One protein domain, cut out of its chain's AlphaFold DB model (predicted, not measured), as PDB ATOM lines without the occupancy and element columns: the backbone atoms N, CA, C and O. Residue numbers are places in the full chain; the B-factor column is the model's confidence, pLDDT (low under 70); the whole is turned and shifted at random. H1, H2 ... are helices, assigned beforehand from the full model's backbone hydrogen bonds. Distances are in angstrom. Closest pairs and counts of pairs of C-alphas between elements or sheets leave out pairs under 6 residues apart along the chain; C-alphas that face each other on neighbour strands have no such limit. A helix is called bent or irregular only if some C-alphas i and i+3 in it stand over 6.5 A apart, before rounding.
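AT A GLANCE: This is residues 24 to 71 of the 112 residues of an uncharacterized protein of Lucilia cuprina (UniProt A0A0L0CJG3). The printed part is a small helical hairpin: two short helices, H1 and H2, pack side by side and run opposite ways, joined by a loop that reaches out past one end of the pair. Residues 24 to 33 form an open arc leading into H1, and residues 66 to 71 stick out beyond H2 as a free tail. The outline is flat, with spans of 44 by 23 by 9 A, and the whole is loose, with a radius of gyration of the C-alphas of 12.8 A. There are 48 residues printed, with two named helices in the order H1, H2 and no named strand; the class is all helix, although only 21 of the 48 residues are in named elements.

IN THESE COORDINATES: The printed part begins at Glu 24, with its C-alpha at (-46.869, -11.269, 36.666). H1 is residues 34 to 43, 14.3 A from first to last C-alpha, and begins with C-alpha 34 at (-40.371, -22.847, 49.134). It is neither bent nor irregular, but only just: C-alphas 36 and 39 are 6.2 A apart. H2 is residues 54 to 64, 15.2 A long, and ends with C-alpha 64 at (-43.166, -27.778, 55.346).

HOW THE PARTS SIT: H1 and H2 touch, with 14 pairs of C-alphas within 8 A. Their closest C-alphas, those of Tyr 42 and Lys 54, are 4.9 A apart. The helices run opposite ways at a shallow tilt of 24 degrees and form a helical hairpin. In H2 every O i to N i+4 pair is within hydrogen-bond range; in H1, 4 of 6 are.

THE WHOLE: The two C-alphas farthest apart, those of Ala 48 and Ala 71, are 45.1 A apart. The printed part has no cut, and the link from H1 to H2, 10 residues, is short. Residues 66 to 71 stand free. The mean pLDDT of the printed part is 86.0, and residues 70 to 71 are under 70.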
ATOM      1  N   GLU A  24     -46.098 -12.494  36.465       86.25
ATOM      2  CA  GLU A  24     -46.869 -11.269  36.666       86.25
ATOM      3  C   GLU A  24     -47.016 -10.960  38.159       86.25
ATOM      4  O   GLU A  24     -46.713  -9.855  38.610       86.25
ATOM      5  N   VAL A  25     -47.371 -11.975  38.951       83.50
ATOM      6  CA  VAL A  25     -47.574 -11.829  40.400       83.50
ATOM      7  C   VAL A  25     -46.293 -11.451  41.132       83.50
ATOM      8  O   VAL A  25     -46.306 -10.570  41.991       83.50
ATOM      9  N   PHE A  26     -45.167 -12.061  40.767       85.94
ATOM     10  CA  PHE A  26     -43.879 -11.793  41.406       85.94
ATOM     11  C   PHE A  26     -43.053 -10.709  40.702       85.94
ATOM     12  O   PHE A  26     -41.857 -10.584  40.976       85.94
ATOM     13  N   LYS A  27     -43.649  -9.928  39.786       85.69
ATOM     14  CA  LYS A  27     -42.963  -8.850  39.040       85.69
ATOM     15  C   LYS A  27     -41.639  -9.316  38.412       85.69
ATOM     16  O   LYS A  27     -40.610  -8.653  38.511       85.69
ATOM     17  N   GLY A  28     -41.656 -10.513  37.829       82.88
ATOM     18  CA  GLY A  28     -40.515 -11.150  37.171       82.88
ATOM     19  C   GLY A  28     -39.514 -11.843  38.101       82.88
ATOM     20  O   GLY A  28     -38.599 -12.499  37.605       82.88
ATOM     21  N   LYS A  29     -39.666 -11.760  39.430       86.88
ATOM     22  CA  LYS A  29     -38.711 -12.339  40.390       86.88
ATOM     23  C   LYS A  29     -39.354 -13.428  41.246       86.88
ATOM     24  O   LYS A  29     -39.652 -13.227  42.419       86.88
ATOM     25  N   ILE A  30     -39.547 -14.602  40.646       86.12
ATOM     26  CA  ILE A  30     -40.133 -15.763  41.328       86.12
ATOM     27  C   ILE A  30     -39.169 -16.259  42.424       86.12
ATOM     28  O   ILE A  30     -38.005 -16.554  42.120       86.12
ATOM     29  N   PRO A  31     -39.619 -16.372  43.688       88.56
ATOM     30  CA  PRO A  31     -38.808 -16.938  44.757       88.56
ATOM     31  C   PRO A  31     -38.429 -18.391  44.453       88.56
ATOM     32  O   PRO A  31     -39.283 -19.209  44.126       88.56
ATOM     33  N   LYS A  32     -37.141 -18.727  44.586       88.00
ATOM     34  CA  LYS A  32     -36.658 -20.115  44.443       88.00
ATOM     35  C   LYS A  32     -36.863 -20.947  45.712       88.00
ATOM     36  O   LYS A  32     -36.840 -22.170  45.655       88.00
ATOM     37  N   ASN A  33     -37.015 -20.283  46.854       89.00
ATOM     38  CA  ASN A  33     -37.199 -20.923  48.147       89.00
ATOM     39  C   ASN A  33     -38.688 -21.191  48.391       89.00
ATOM     40  O   ASN A  33     -39.515 -20.284  48.288       89.00
ATOM     41  N   LEU A  34     -39.016 -22.427  48.766       87.56
ATOM     42  CA  LEU A  34     -40.371 -22.847  49.134       87.56
ATOM     43  C   LEU A  34     -40.936 -22.020  50.297       87.56
ATOM     44  O   LEU A  34     -42.115 -21.669  50.274       87.56
ATOM     45  N   LEU A  35     -40.091 -21.675  51.273       87.06
ATOM     46  CA  LEU A  35     -40.471 -20.885  52.445       87.06
ATOM     47  C   LEU A  35     -40.768 -19.421  52.106       87.06
ATOM     48  O   LEU A  35     -41.487 -18.777  52.855       87.06
ATOM     49  N   ASP A  36     -40.276 -18.916  50.974       88.12
ATOM     50  CA  ASP A  36     -40.573 -17.558  50.504       88.12
ATOM     51  C   ASP A  36     -41.729 -17.547  49.492       88.12
ATOM     52  O   ASP A  36     -42.466 -16.566  49.388       88.12
ATOM     53  N   PHE A  37     -41.900 -18.639  48.743       91.06
ATOM     54  CA  PHE A  37     -42.929 -18.791  47.718       91.06
ATOM     55  C   PHE A  37     -44.324 -18.996  48.322       91.06
ATOM     56  O   PHE A  37     -45.242 -18.221  48.053       91.06
ATOM     57  N   TRP A  38     -44.499 -20.015  49.167       91.81
ATOM     58  CA  TRP A  38     -45.825 -20.414  49.654       91.81
ATOM     59  C   TRP A  38     -46.534 -19.380  50.542       91.81
ATOM     60  O   TRP A  38     -47.751 -19.250  50.397       91.81
ATOM     61  N   PRO A  39     -45.851 -18.580  51.386       91.12
ATOM     62  CA  PRO A  39     -46.516 -17.490  52.104       91.12
ATOM     63  C   PRO A  39     -47.068 -16.411  51.170       91.12
ATOM     64  O   PRO A  39     -48.112 -15.824  51.445       91.12
ATOM     65  N   GLN A  40     -46.398 -16.154  50.045       89.62
ATOM     66  CA  GLN A  40     -46.883 -15.190  49.058       89.62
ATOM     67  C   GLN A  40     -48.076 -15.745  48.279       89.62
ATOM     68  O   GLN A  40     -49.035 -15.016  48.053       89.62
ATOM     69  N   VAL A  41     -48.075 -17.042  47.952       90.88
ATOM     70  CA  VAL A  41     -49.243 -17.721  47.360       90.88
ATOM     71  C   VAL A  41     -50.429 -17.748  48.329       90.88
ATOM     72  O   VAL A  41     -51.567 -17.554  47.910       90.88
ATOM     73  N   TYR A  42     -50.183 -17.930  49.628       91.25
ATOM     74  CA  TYR A  42     -51.225 -17.874  50.656       91.25
ATOM     75  C   TYR A  42     -51.876 -16.486  50.754       91.25
ATOM     76  O   TYR A  42     -53.093 -16.378  50.903       91.25
ATOM     77  N   ASN A  43     -51.066 -15.430  50.648       89.38
ATOM     78  CA  ASN A  43     -51.530 -14.043  50.674       89.38
ATOM     79  C   ASN A  43     -52.018 -13.538  49.308       89.38
ATOM     80  O   ASN A  43     -52.521 -12.418  49.221       89.38
ATOM     81  N   TYR A  44     -51.870 -14.337  48.249       88.81
ATOM     82  CA  TYR A  44     -52.311 -13.957  46.919       88.81
ATOM     83  C   TYR A  44     -53.837 -13.862  46.878       88.81
ATOM     84  O   TYR A  44     -54.560 -14.808  47.197       88.81
ATOM     85  N   CYS A  45     -54.302 -12.697  46.447       88.69
ATOM     86  CA  CYS A  45     -55.700 -12.346  46.343       88.69
ATOM     87  C   CYS A  45     -55.938 -11.755  44.954       88.69
ATOM     88  O   CYS A  45     -55.119 -10.968  44.469       88.69
ATOM     89  N   ASP A  46     -57.020 -12.162  44.301       85.38
ATOM     90  CA  ASP A  46     -57.384 -11.575  43.016       85.38
ATOM     91  C   ASP A  46     -57.951 -10.151  43.181       85.38
ATOM     92  O   ASP A  46     -58.188  -9.659  44.287       85.38
ATOM     93  N   ALA A  47     -58.203  -9.477  42.057       83.50
ATOM     94  CA  ALA A  47     -58.815  -8.147  42.054       83.50
ATOM     95  C   ALA A  47     -60.236  -8.121  42.663       83.50
ATOM     96  O   ALA A  47     -60.746  -7.045  42.970       83.50
ATOM     97  N   ALA A  48     -60.870  -9.284  42.840       83.75
ATOM     98  CA  ALA A  48     -62.191  -9.445  43.437       83.75
ATOM     99  C   ALA A  48     -62.141  -9.769  44.944       83.75
ATOM    100  O   ALA A  48     -63.191  -9.965  45.556       83.75
ATOM    101  N   GLY A  49     -60.958  -9.828  45.567       83.88
ATOM    102  CA  GLY A  49     -60.830 -10.143  46.992       83.88
ATOM    103  C   GLY A  49     -60.877 -11.645  47.316       83.88
ATOM    104  O   GLY A  49     -61.000 -12.018  48.487       83.88
ATOM    105  N   THR A  50     -60.797 -12.514  46.308       85.38
ATOM    106  CA  THR A  50     -60.891 -13.971  46.449       85.38
ATOM    107  C   THR A  50     -59.509 -14.621  46.501       85.38
ATOM    108  O   THR A  50     -58.651 -14.407  45.644       85.38
ATOM    109  N   PHE A  51     -59.310 -15.491  47.495       87.25
ATOM    110  CA  PHE A  51     -58.069 -16.245  47.674       87.25
ATOM    111  C   PHE A  51     -58.155 -17.625  47.012       87.25
ATOM    112  O   PHE A  51     -58.608 -18.595  47.622       87.25
ATOM    113  N   HIS A  52     -57.692 -17.729  45.766       85.25
ATOM    114  CA  HIS A  52     -57.806 -18.958  44.963       85.25
ATOM    115  C   HIS A  52     -56.957 -20.130  45.457       85.25
ATOM    116  O   HIS A  52     -57.300 -21.272  45.183       85.25
ATOM    117  N   PHE A  53     -55.857 -19.863  46.164       89.56
ATOM    118  CA  PHE A  53     -54.873 -20.882  46.553       89.56
ATOM    119  C   PHE A  53     -54.699 -21.006  48.068       89.56
ATOM    120  O   PHE A  53     -53.734 -21.613  48.528       89.56
ATOM    121  N   LYS A  54     -55.598 -20.414  48.862       89.56
ATOM    122  CA  LYS A  54     -55.432 -20.307  50.318       89.56
ATOM    123  C   LYS A  54     -55.342 -21.662  51.002       89.56
ATOM    124  O   LYS A  54     -54.440 -21.876  51.806       89.56
ATOM    125  N   ASP A  55     -56.277 -22.557  50.692       87.88
ATOM    126  CA  ASP A  55     -56.342 -23.873  51.327       87.88
ATOM    127  C   ASP A  55     -55.137 -24.724  50.913       87.88
ATOM    128  O   ASP A  55     -54.482 -25.322  51.768       87.88
ATOM    129  N   LEU A  56     -54.777 -24.701  49.623       89.62
ATOM    130  CA  LEU A  56     -53.584 -25.370  49.111       89.62
ATOM    131  C   LEU A  56     -52.302 -24.854  49.774       89.62
ATOM    132  O   LEU A  56     -51.509 -25.648  50.279       89.62
ATOM    133  N   ALA A  57     -52.105 -23.538  49.806       90.94
ATOM    134  CA  ALA A  57     -50.913 -22.937  50.385       90.94
ATOM    135  C   ALA A  57     -50.817 -23.203  51.890       90.94
ATOM    136  O   ALA A  57     -49.738 -23.525  52.383       90.94
ATOM    137  N   LEU A  58     -51.939 -23.147  52.611       90.25
ATOM    138  CA  LEU A  58     -51.983 -23.486  54.031       90.25
ATOM    139  C   LEU A  58     -51.600 -24.951  54.272       90.25
ATOM    140  O   LEU A  58     -50.821 -25.234  55.180       90.25
ATOM    141  N   ALA A  59     -52.106 -25.881  53.457       88.44
ATOM    142  CA  ALA A  59     -51.747 -27.291  53.573       88.44
ATOM    143  C   ALA A  59     -50.252 -27.525  53.321       88.44
ATOM    144  O   ALA A  59     -49.614 -28.237  54.093       88.44
ATOM    145  N   VAL A  60     -49.678 -26.896  52.290       90.06
ATOM    146  CA  VAL A  60     -48.246 -27.040  51.988       90.06
ATOM    147  C   VAL A  60     -47.378 -26.405  53.073       90.06
ATOM    148  O   VAL A  60     -46.418 -27.030  53.512       90.06
ATOM    149  N   LEU A  61     -47.730 -25.216  53.570       90.38
ATOM    150  CA  LEU A  61     -47.026 -24.588  54.693       90.38
ATOM    151  C   LEU A  61     -47.061 -25.475  55.942       90.38
ATOM    152  O   LEU A  61     -46.028 -25.678  56.574       90.38
ATOM    153  N   ASN A  62     -48.217 -26.068  56.242       89.25
ATOM    154  CA  ASN A  62     -48.356 -27.012  57.347       89.25
ATOM    155  C   ASN A  62     -47.535 -28.292  57.144       89.25
ATOM    156  O   ASN A  62     -47.095 -28.872  58.128       89.25
ATOM    157  N   MET A  63     -47.304 -28.738  55.906       86.94
ATOM    158  CA  MET A  63     -46.400 -29.862  55.631       86.94
ATOM    159  C   MET A  63     -44.927 -29.465  55.753       86.94
ATOM    160  O   MET A  63     -44.132 -30.247  56.263       86.94
ATOM    161  N   LEU A  64     -44.553 -28.257  55.319       86.00
ATOM    162  CA  LEU A  64     -43.166 -27.778  55.346       86.00
ATOM    163  C   LEU A  64     -42.621 -27.583  56.767       86.00
ATOM    164  O   LEU A  64     -41.412 -27.667  56.965       86.00
ATOM    165  N   ILE A  65     -43.492 -27.329  57.744       86.69
ATOM    166  CA  ILE A  65     -43.102 -27.226  59.158       86.69
ATOM    167  C   ILE A  65     -42.946 -28.590  59.842       86.69
ATOM    168  O   ILE A  65     -42.444 -28.646  60.965       86.69
ATOM    169  N   LEU A  66     -43.381 -29.686  59.208       82.94
ATOM    170  CA  LEU A  66     -43.237 -31.011  59.796       82.94
ATOM    171  C   LEU A  66     -41.773 -31.453  59.703       82.94
ATOM    172  O   LEU A  66     -41.199 -31.450  58.610       82.94
ATOM    173  N   PRO A  67     -41.151 -31.868  60.821       78.00
ATOM    174  CA  PRO A  67     -39.821 -32.445  60.768       78.00
ATOM    175  C   PRO A  67     -39.866 -33.715  59.914       78.00
ATOM    176  O   PRO A  67     -40.683 -34.606  60.137       78.00
ATOM    177  N   THR A  68     -38.964 -33.819  58.940       76.00
ATOM    178  CA  THR A  68     -38.893 -34.970  58.025       76.00
ATOM    179  C   THR A  68     -38.494 -36.271  58.725       76.00
ATOM    180  O   THR A  68     -38.632 -37.348  58.153       76.00
ATOM    181  N   SER A  69     -37.958 -36.187  59.943       72.56
ATOM    182  CA  SER A  69     -37.601 -37.338  60.768       72.56
ATOM    183  C   SER A  69     -37.610 -36.961  62.245       72.56
ATOM    184  O   SER A  69     -37.191 -35.861  62.609       72.56
ATOM    185  N   ASN A  70     -37.990 -37.908  63.104       67.56
ATOM    186  CA  ASN A  70     -37.848 -37.780  64.558       67.56
ATOM    187  C   ASN A  70     -36.384 -37.503  64.961       67.56
ATOM    188  O   ASN A  70     -36.126 -36.768  65.912       67.56
ATOM    189  N   ALA A  71     -35.418 -37.969  64.160       64.44
ATOM    190  CA  ALA A  71     -33.993 -37.718  64.365       64.44
ATOM    191  C   ALA A  71     -33.589 -36.232  64.235       64.44
ATOM    192  O   ALA A  71     -32.511 -35.855  64.691       64.44
TER     193      ALA A  71